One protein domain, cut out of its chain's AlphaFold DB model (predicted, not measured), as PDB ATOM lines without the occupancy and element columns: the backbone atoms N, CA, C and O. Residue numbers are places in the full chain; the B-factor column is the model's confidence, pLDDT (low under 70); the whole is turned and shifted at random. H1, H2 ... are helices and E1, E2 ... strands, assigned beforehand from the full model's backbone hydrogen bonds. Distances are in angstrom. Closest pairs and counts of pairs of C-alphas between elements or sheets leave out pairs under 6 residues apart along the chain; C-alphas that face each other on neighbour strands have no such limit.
ATOM      1  N   LYS A  14     474.920 303.723 352.125       84.19
ATOM      2  CA  LYS A  14     475.669 304.987 352.220       84.19
ATOM      3  C   LYS A  14     475.473 305.677 353.573       84.19
ATOM      4  O   LYS A  14     476.424 306.242 354.104       84.19
ATOM      5  N   THR A  15     474.264 305.642 354.127       88.50
ATOM      6  CA  THR A  15     473.953 306.234 355.434       88.50
ATOM      7  C   THR A  15     474.621 305.453 356.556       88.50
ATOM      8  O   THR A  15     475.260 306.061 357.406       88.50
ATOM      9  N   ILE A  16     474.550 304.119 356.513       90.81
ATOM     10  CA  ILE A  16     475.207 303.243 357.497       90.81
ATOM     11  C   ILE A  16     476.717 303.490 357.491       90.81
ATOM     12  O   ILE A  16     477.304 303.733 358.538       90.81
ATOM     13  N   ARG A  17     477.340 303.538 356.306       90.81
ATOM     14  CA  ARG A  17     478.770 303.850 356.176       90.81
ATOM     15  C   ARG A  17     479.123 305.208 356.789       90.81
ATOM     16  O   ARG A  17     480.115 305.304 357.495       90.81
ATOM     17  N   ARG A  18     478.309 306.247 356.568       91.38
ATOM     18  CA  ARG A  18     478.541 307.577 357.167       91.38
ATOM     19  C   ARG A  18     478.453 307.559 358.691       91.38
ATOM     20  O   ARG A  18     479.193 308.301 359.317       91.38
ATOM     21  N   ILE A  19     477.571 306.740 359.265       94.12
ATOM     22  CA  ILE A  19     477.469 306.552 360.718       94.12
ATOM     23  C   ILE A  19     478.738 305.868 361.232       94.12
ATOM     24  O   ILE A  19     479.419 306.418 362.087       94.12
ATOM     25  N   LEU A  20     479.122 304.733 360.642       94.75
ATOM     26  CA  LEU A  20     480.297 303.966 361.076       94.75
ATOM     27  C   LEU A  20     481.623 304.742 360.981       94.75
ATOM     28  O   LEU A  20     482.573 304.403 361.671       94.75
ATOM     29  N   GLN A  21     481.711 305.760 360.125       94.12
ATOM     30  CA  GLN A  21     482.922 306.569 359.928       94.12
ATOM     31  C   GLN A  21     482.902 307.905 360.687       94.12
ATOM     32  O   GLN A  21     483.812 308.717 360.513       94.12
ATOM     33  N   ASN A  22     481.855 308.196 361.464       94.88
ATOM     34  CA  ASN A  22     481.716 309.500 362.102       94.88
ATOM     35  C   ASN A  22     482.486 309.554 363.438       94.88
ATOM     36  O   ASN A  22     482.069 308.893 364.389       94.88
ATOM     37  N   PRO A  23     483.544 310.380 363.555       93.94
ATOM     38  CA  PRO A  23     484.343 310.485 364.777       93.94
ATOM     39  C   PRO A  23     483.578 311.110 365.956       93.94
ATOM     40  O   PRO A  23     484.043 311.052 367.092       93.94
ATOM     41  N   ILE A  24     482.375 311.656 365.734       95.75
ATOM     42  CA  ILE A  24     481.544 312.164 366.832       95.75
ATOM     43  C   ILE A  24     481.250 311.076 367.875       95.75
ATOM     44  O   ILE A  24     481.150 311.380 369.056       95.75
ATOM     45  N   TYR A  25     481.181 309.807 367.451       96.50
ATOM     46  CA  TYR A  25     480.862 308.676 368.323       96.50
ATOM     47  C   TYR A  25     481.997 308.286 369.279       96.50
ATOM     48  O   TYR A  25     481.729 307.600 370.263       96.50
ATOM     49  N   ILE A  26     483.220 308.768 369.041       96.31
ATOM     50  CA  ILE A  26     484.357 308.676 369.976       96.31
ATOM     51  C   ILE A  26     484.599 309.995 370.731       96.31
ATOM     52  O   ILE A  26     485.563 310.120 371.487       96.31
ATOM     53  N   GLY A  27     483.707 310.977 370.554       95.19
ATOM     54  CA  GLY A  27     483.803 312.295 371.173       95.19
ATOM     55  C   GLY A  27     484.724 313.264 370.431       95.19
ATOM     56  O   GLY A  27     485.300 314.143 371.057       95.19
ATOM     57  N   LYS A  28     484.902 313.126 369.109       95.25
ATOM     58  CA  LYS A  28     485.738 314.037 368.305       95.25
ATOM     59  C   LYS A  28     484.915 314.724 367.217       95.25
ATOM     60  O   LYS A  28     484.308 314.075 366.365       95.25
ATOM     61  N   ILE A  29     484.927 316.053 367.202       93.81
ATOM     62  CA  ILE A  29     484.342 316.865 366.131       93.81
ATOM     63  C   ILE A  29     485.475 317.341 365.228       93.81
ATOM     64  O   ILE A  29     486.360 318.060 365.676       93.81
ATOM     65  N   ILE A  30     485.433 316.946 363.954       92.69
ATOM     66  CA  ILE A  30     486.459 317.299 362.968       92.69
ATOM     67  C   ILE A  30     485.855 318.196 361.890       92.69
ATOM     68  O   ILE A  30     485.002 317.748 361.115       92.69
ATOM     69  N   ASN A  31     486.353 319.426 361.810       91.38
ATOM     70  CA  ASN A  31     485.966 320.440 360.835       91.38
ATOM     71  C   ASN A  31     487.127 320.757 359.878       91.38
ATOM     72  O   ASN A  31     488.191 320.152 359.951       91.38
ATOM     73  N   ASN A  32     486.899 321.689 358.951       90.81
ATOM     74  CA  ASN A  32     487.915 322.177 358.010       90.81
ATOM     75  C   ASN A  32     488.544 321.103 357.102       90.81
ATOM     76  O   ASN A  32     489.701 321.188 356.722       90.81
ATOM     77  N   LYS A  33     487.770 320.085 356.705       88.06
ATOM     78  CA  LYS A  33     488.275 319.005 355.833       88.06
ATOM     79  C   LYS A  33     488.485 319.420 354.373       88.06
ATOM     80  O   LYS A  33     489.052 318.661 353.592       88.06
ATOM     81  N   SER A  34     487.953 320.571 353.969       88.56
ATOM     82  CA  SER A  34     488.018 321.042 352.584       88.56
ATOM     83  C   SER A  34     487.678 322.525 352.475       88.56
ATOM     84  O   SER A  34     486.687 322.957 353.078       88.56
ATOM     85  N   VAL A  35     488.396 323.246 351.618       89.75
ATOM     86  CA  VAL A  35     488.156 324.655 351.276       89.75
ATOM     87  C   VAL A  35     487.597 324.777 349.861       89.75
ATOM     88  O   VAL A  35     487.847 323.933 349.003       89.75
ATOM     89  N   THR A  36     486.791 325.805 349.614       86.19
ATOM     90  CA  THR A  36     486.335 326.142 348.261       86.19
ATOM     91  C   THR A  36     487.417 326.976 347.584       86.19
ATOM     92  O   THR A  36     487.693 328.085 348.029       86.19
ATOM     93  N   LYS A  37     488.036 326.431 346.535       83.81
ATOM     94  CA  LYS A  37     489.133 327.073 345.797       83.81
ATOM     95  C   LYS A  37     488.625 328.140 344.834       83.81
ATOM     96  O   LYS A  37     489.240 329.184 344.676       83.81
ATOM     97  N   ASP A  38     487.492 327.858 344.201       80.88
ATOM     98  CA  ASP A  38     486.848 328.759 343.261       80.88
ATOM     99  C   ASP A  38     485.355 328.840 343.578       80.88
ATOM    100  O   ASP A  38     484.636 327.835 343.594       80.88
ATOM    101  N   PHE A  39     484.904 330.054 343.874       75.19
ATOM    102  CA  PHE A  39     483.531 330.347 344.258       75.19
ATOM    103  C   PHE A  39     482.565 330.300 343.065       75.19
ATOM    104  O   PHE A  39     481.376 330.074 343.279       75.19
ATOM    105  N   LEU A  40     483.057 330.472 341.830       77.69
ATOM    106  CA  LEU A  40     482.242 330.424 340.611       77.69
ATOM    107  C   LEU A  40     481.970 328.981 340.176       77.69
ATOM    108  O   LEU A  40     480.826 328.634 339.892       77.69
ATOM    109  N   SER A  41     482.994 328.121 340.163       78.50
ATOM    110  CA  SER A  41     482.831 326.696 339.825       78.50
ATOM    111  C   SER A  41     482.362 325.826 340.996       78.50
ATOM    112  O   SER A  41     481.946 324.686 340.791       78.50
ATOM    113  N   GLY A  42     482.444 326.329 342.234       79.56
ATOM    114  CA  GLY A  42     482.158 325.552 343.443       79.56
ATOM    115  C   GLY A  42     483.181 324.441 343.705       79.56
ATOM    116  O   GLY A  42     482.906 323.515 344.475       79.56
ATOM    117  N   THR A  43     484.351 324.503 343.063       80.75
ATOM    118  CA  THR A  43     485.398 323.488 343.191       80.75
ATOM    119  C   THR A  43     485.963 323.497 344.609       80.75
ATOM    120  O   THR A  43     486.421 324.529 345.107       80.75
ATOM    121  N   ARG A  44     485.937 322.336 345.271       85.56
ATOM    122  CA  ARG A  44     486.451 322.157 346.634       85.56
ATOM    123  C   ARG A  44     487.712 321.311 346.620       85.56
ATOM    124  O   ARG A  44     487.748 320.269 345.971       85.56
ATOM    125  N   GLU A  45     488.704 321.744 347.377       88.56
ATOM    126  CA  GLU A  45     489.978 321.060 347.558       88.56
ATOM    127  C   GLU A  45     490.041 320.481 348.972       88.56
ATOM    128  O   GLU A  45     489.564 321.101 349.927       88.56
ATOM    129  N   ALA A  46     490.549 319.254 349.099       89.12
ATOM    130  CA  ALA A  46     490.714 318.611 350.395       89.12
ATOM    131  C   ALA A  46     491.898 319.245 351.130       89.12
ATOM    132  O   ALA A  46     492.961 319.426 350.546       89.12
ATOM    133  N   ILE A  47     491.696 319.565 352.404       90.25
ATOM    134  CA  ILE A  47     492.746 320.094 353.274       90.25
ATOM    135  C   ILE A  47     493.481 318.907 353.916       90.25
ATOM    136  O   ILE A  47     492.810 317.925 354.276       90.25
ATOM    137  N   PRO A  48     494.817 318.957 354.054       89.12
ATOM    138  CA  PRO A  48     495.586 317.901 354.707       89.12
ATOM    139  C   PRO A  48     495.145 317.701 356.177       89.12
ATOM    140  O   PRO A  48     494.739 318.668 356.827       89.12
ATOM    141  N   PRO A  49     495.145 316.463 356.716       86.00
ATOM    142  CA  PRO A  49     494.646 316.172 358.066       86.00
ATOM    143  C   PRO A  49     495.274 316.999 359.192       86.00
ATOM    144  O   PRO A  49     494.625 317.234 360.209       86.00
ATOM    145  N   GLU A  50     496.508 317.454 358.999       89.25
ATOM    146  CA  GLU A  50     497.281 318.277 359.929       89.25
ATOM    147  C   GLU A  50     496.665 319.674 360.127       89.25
ATOM    148  O   GLU A  50     496.836 320.288 361.176       89.25
ATOM    149  N   GLU A  51     495.907 320.160 359.143       89.00
ATOM    150  CA  GLU A  51     495.218 321.457 359.163       89.00
ATOM    151  C   GLU A  51     493.734 321.337 359.568       89.00
ATOM    152  O   GLU A  51     492.959 322.304 359.514       89.00
ATOM    153  N   TRP A  52     493.289 320.137 359.956       92.94
ATOM    154  CA  TRP A  52     491.917 319.935 360.408       92.94
ATOM    155  C   TRP A  52     491.717 320.488 361.813       92.94
ATOM    156  O   TRP A  52     492.499 320.251 362.731       92.94
ATOM    157  N   TYR A  53     490.585 321.156 362.016       92.06
ATOM    158  CA  TYR A  53     490.181 321.573 363.353       92.06
ATOM    159  C   TYR A  53     489.545 320.389 364.072       92.06
ATOM    160  O   TYR A  53     488.436 319.967 363.725       92.06
ATOM    161  N   ILE A  54     490.265 319.849 365.052       92.75
ATOM    162  CA  ILE A  54     489.827 318.729 365.884       92.75
ATOM    163  C   ILE A  54     489.443 319.279 367.257       92.75
ATOM    164  O   ILE A  54     490.268 319.842 367.969       92.75
ATOM    165  N   HIS A  55     488.177 319.109 367.626       94.06
ATOM    166  CA  HIS A  55     487.661 319.470 368.942       94.06
ATOM    167  C   HIS A  55     487.233 318.215 369.693       94.06
ATOM    168  O   HIS A  55     486.414 317.438 369.193       94.06
ATOM    169  N   GLU A  56     487.744 318.043 370.908       94.81
ATOM    170  CA  GLU A  56     487.320 316.964 371.795       94.81
ATOM    171  C   GLU A  56     486.041 317.347 372.550       94.81
ATOM    172  O   GLU A  56     485.891 318.454 373.068       94.81
ATOM    173  N   ARG A  57     485.093 316.413 372.555       94.75
ATOM    174  CA  ARG A  57     483.766 316.471 373.174       94.75
ATOM    175  C   ARG A  57     483.453 315.104 373.795       94.75
ATOM    176  O   ARG A  57     482.664 314.343 373.220       94.75
ATOM    177  N   PRO A  58     484.105 314.741 374.916       92.94
ATOM    178  CA  PRO A  58     483.938 313.433 375.551       92.94
ATOM    179  C   PRO A  58     482.479 313.092 375.881       92.94
ATOM    180  O   PRO A  58     482.093 311.930 375.834       92.94
ATOM    181  N   GLU A  59     481.645 314.099 376.141       94.38
ATOM    182  CA  GLU A  59     480.216 313.963 376.428       94.38
ATOM    183  C   GLU A  59     479.390 313.386 375.265       94.38
ATOM    184  O   GLU A  59     478.280 312.905 375.479       94.38
ATOM    185  N   LEU A  60     479.912 313.419 374.034       93.56
ATOM    186  CA  LEU A  60     479.257 312.858 372.847       93.56
ATOM    187  C   LEU A  60     479.658 311.402 372.569       93.56
ATOM    188  O   LEU A  60     479.157 310.797 371.619       93.56
ATOM    189  N   ARG A  61     480.581 310.847 373.361       95.81
ATOM    190  CA  ARG A  61     481.108 309.497 373.176       95.81
ATOM    191  C   ARG A  61     480.011 308.450 373.390       95.81
ATOM    192  O   ARG A  61     479.311 308.457 374.394       95.81
ATOM    193  N   ILE A  62     479.906 307.526 372.438       96.94
ATOM    194  CA  ILE A  62     478.998 306.368 372.482       96.94
ATOM    195  C   ILE A  62     479.792 305.052 372.458       96.94
ATOM    196  O   ILE A  62     479.339 304.063 373.026       96.94
ATOM    197  N   ILE A  63     480.968 305.034 371.820       95.88
ATOM    198  CA  ILE A  63     481.834 303.850 371.673       95.88
ATOM    199  C   ILE A  63     483.285 304.168 372.060       95.88
ATOM    200  O   ILE A  63     483.656 305.340 372.165       95.88
ATOM    201  N   SER A  64     484.097 303.130 372.273       95.81
ATOM    202  CA  SER A  64     485.533 303.268 372.542       95.81
ATOM    203  C   SER A  64     486.319 303.672 371.283       95.81
ATOM    204  O   SER A  64     485.854 303.471 370.156       95.81
ATOM    205  N   ASP A  65     487.509 304.256 371.473       94.00
ATOM    206  CA  ASP A  65     488.431 304.547 370.368       94.00
ATOM    207  C   ASP A  65     488.859 303.246 369.654       94.00
ATOM    208  O   ASP A  65     488.838 303.197 368.423       94.00
ATOM    209  N   ASP A  66     489.111 302.177 370.417       95.62
ATOM    210  CA  ASP A  66     489.512 300.855 369.912       95.62
ATOM    211  C   ASP A  66     488.443 300.233 368.995       95.62
ATOM    212  O   ASP A  66     488.744 299.767 367.893       95.62
ATOM    213  N   ASP A  67     487.168 300.269 369.403       95.56
ATOM    214  CA  ASP A  67     486.061 299.749 368.587       95.56
ATOM    215  C   ASP A  67     485.914 300.534 367.281       95.56
ATOM    216  O   ASP A  67     485.650 299.969 366.212       95.56
ATOM    217  N   PHE A  68     486.074 301.858 367.349       95.94
ATOM    218  CA  PHE A  68     485.990 302.715 366.174       95.94
ATOM    219  C   PHE A  68     487.125 302.426 365.188       95.94
ATOM    220  O   PHE A  68     486.871 302.331 363.980       95.94
ATOM    221  N   GLU A  69     488.350 302.261 365.688       95.25
ATOM    222  CA  GLU A  69     489.524 301.930 364.886       95.25
ATOM    223  C   GLU A  69     489.386 300.554 364.226       95.25
ATOM    224  O   GLU A  69     489.554 300.441 363.008       95.25
ATOM    225  N   LEU A  70     488.939 299.539 364.974       94.56
ATOM    226  CA  LEU A  70     488.669 298.201 364.440       94.56
ATOM    227  C   LEU A  70     487.649 298.238 363.290       94.56
ATOM    228  O   LEU A  70     487.799 297.552 362.271       94.56
ATOM    229  N   VAL A  71     486.603 299.060 363.415       94.25
ATOM    230  CA  VAL A  71     485.618 299.266 362.343       94.25
ATOM    231  C   VAL A  71     486.252 299.948 361.128       94.25
ATOM    232  O   VAL A  71     485.986 299.520 359.999       94.25
ATOM    233  N   GLN A  72     487.097 300.972 361.316       95.06
ATOM    234  CA  GLN A  72     487.795 301.619 360.198       95.06
ATOM    235  C   GLN A  72     488.728 300.639 359.477       95.06
ATOM    236  O   GLN A  72     488.732 300.609 358.241       95.06
ATOM    237  N   GLN A  73     489.446 299.799 360.225       93.12
ATOM    238  CA  GLN A  73     490.316 298.764 359.675       93.12
ATOM    239  C   GLN A  73     489.523 297.773 358.815       93.12
ATOM    240  O   GLN A  73     489.824 297.616 357.634       93.12
ATOM    241  N   LYS A  74     488.429 297.198 359.336       90.25
ATOM    242  CA  LYS A  74     487.565 296.283 358.563       90.25
ATOM    243  C   LYS A  74     486.987 296.936 357.303       90.25
ATOM    244  O   LYS A  74     486.802 296.279 356.277       90.25
ATOM    245  N   ILE A  75     486.663 298.231 357.357       88.75
ATOM    246  CA  ILE A  75     486.194 298.991 356.189       88.75
ATOM    247  C   ILE A  75     487.302 299.131 355.135       88.75
ATOM    248  O   ILE A  75     486.991 299.098 353.939       88.75
ATOM    249  N   LYS A  76     488.560 299.313 355.552       87.69
ATOM    250  CA  LYS A  76     489.728 299.414 354.667       87.69
ATOM    251  C   LYS A  76     490.080 298.059 354.050       87.69
ATOM    252  O   LYS A  76     490.141 297.975 352.829       87.69
ATOM    253  N   GLU A  77     490.156 297.003 354.857       82.00
ATOM    254  CA  GLU A  77     490.402 295.623 354.406       82.00
ATOM    255  C   GLU A  77     489.402 295.196 353.329       82.00
ATOM    256  O   GLU A  77     489.785 294.732 352.259       82.00
ATOM    257  N   ARG A  78     488.101 295.437 353.556       77.69
ATOM    258  CA  ARG A  78     487.072 295.143 352.546       77.69
ATOM    259  C   ARG A  78     487.293 295.935 351.261       77.69
ATOM    260  O   ARG A  78     487.111 295.393 350.179       77.69
ATOM    261  N   GLN A  79     487.665 297.214 351.351       75.94
ATOM    262  CA  GLN A  79     487.955 298.021 350.160       75.94
ATOM    263  C   GLN A  79     489.169 297.498 349.387       75.94
ATOM    264  O   GLN A  79     489.158 297.555 348.161       75.94
ATOM    265  N   GLU A  80     490.192 297.009 350.081       72.75
ATOM    266  CA  GLU A  80     491.402 296.440 349.480       72.75
ATOM    267  C   GLU A  80     491.132 295.079 348.837       72.75
ATOM    268  O   GLU A  80     491.509 294.881 347.686       72.75
ATOM    269  N   GLN A  81     490.370 294.200 349.494       65.00
ATOM    270  CA  GLN A  81     489.878 292.950 348.897       65.00
ATOM    271  C   GLN A  81     489.105 293.222 347.601       65.00
ATOM    272  O   GLN A  81     489.412 292.655 346.558       65.00
ATOM    273  N   TYR A  82     488.181 294.192 347.611       58.56
ATOM    274  CA  TYR A  82     487.458 294.588 346.396       58.56
ATOM    275  C   TYR A  82     488.356 295.165 345.290       58.56
ATOM    276  O   TYR A  82     487.979 295.083 344.121       58.56
ATOM    277  N   LYS A  83     489.500 295.778 345.625       56.44
ATOM    278  CA  LYS A  83     490.464 296.291 344.636       56.44
ATOM    279  C   LYS A  83     491.332 295.180 344.048       56.44
ATOM    280  O   LYS A  83     491.600 295.221 342.852       56.44
ATOM    281  N   ASN A  84     491.748 294.218 344.871       50.88
ATOM    282  CA  ASN A  84     492.656 293.143 344.477       50.88
ATOM    283  C   ASN A  84     491.931 292.029 343.710       50.88
ATOM    284  O   ASN A  84     492.461 291.542 342.718       50.88
ATOM    285  N   ASP A  85     490.693 291.701 344.090       47.09
ATOM    286  CA  ASP A  85     489.903 290.669 343.404       47.09
ATOM    287  C   ASP A  85     489.284 291.166 342.085       47.09
ATOM    288  O   ASP A  85     488.796 290.368 341.288       47.09
TER     289      ASP A  85
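AT A GLANCE: This is residues 14 to 85 of the 286 residues of an uncharacterized protein of Firmicutes bacterium AM55-24TS (UniProt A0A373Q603). The model is an open V: a long two-stranded ribbon makes one arm and the helix H3 makes the other, with the short helix H2 at the corner and H1 off to one side, near residues 68 to 72 of H3. The ribbon is two short antiparallel pairs end to end, E1 with E4 near the corner and the hairpin of E2 and E3 at the far tip; residues 76 to 85, of which 76 to 84 belong to H3, stick out free. The printed part has 72 residues with three named helices and four named strands, in the order H1, H2, E1, E2, E3, E4, H3, and its class is mixed, helices and strands. It is loose, with a radius of gyration of the C-alphas of 15.2 A, and spans 41 by 40 by 24 A.

HOW THE PARTS SIT: H1, residues 14 to 20, and H3, residues 65 to 84, only just touch, with 3 pairs of C-alphas within 8 A, the closest being Leu 20 and Val 71 at 7.2 A. H3 touches H1 with residues 68 to 72 alone; the two helices run opposite ways at a steep tilt of 41 degrees. H2, residues 23 to 26, is close to H3 but not clearly touching it; their closest C-alphas, of Ile 26 and Asp 65, are 5.8 A apart. E1, residues 28 to 31, is the antiparallel neighbour of E4, residues 53 to 56, at 161 degrees; N 29 and O 55 are 2.8 A apart, within hydrogen-bond range. E1 runs on into E2, residues 34 to 38, across a break of 2 residues, at 8 degrees. E2 and E3, residues 43 to 46, form an antiparallel hairpin at 148 degrees, with N 37 and O 43 at 2.9 A. E2 and E3 are each apart from H3. In H1 and H3 every O i to N i+4 pair is within hydrogen-bond range; H2 is too short for such a pair.

IN THESE COORDINATES: H1 begins with C-alpha 14 at (475.669, 304.987, 352.220) and is 10.0 A long; H2 is 5.5 A long. E1 measures 9.8 A, E2 12.2 A, E3 10.2 A and E4 10.0 A. E2 ends with C-alpha 38 at (486.848, 328.759, 343.261). H3, 28.6 A long, ends with C-alpha 84 at (492.656, 293.143, 344.477).

THE WHOLE: The two C-alphas farthest apart, of Leu 40 and Asp 66, are 42.3 A apart. The printed part has no cut and no long link. The mean pLDDT of the printed part is 87.7; residues 81 to 85 are under 70.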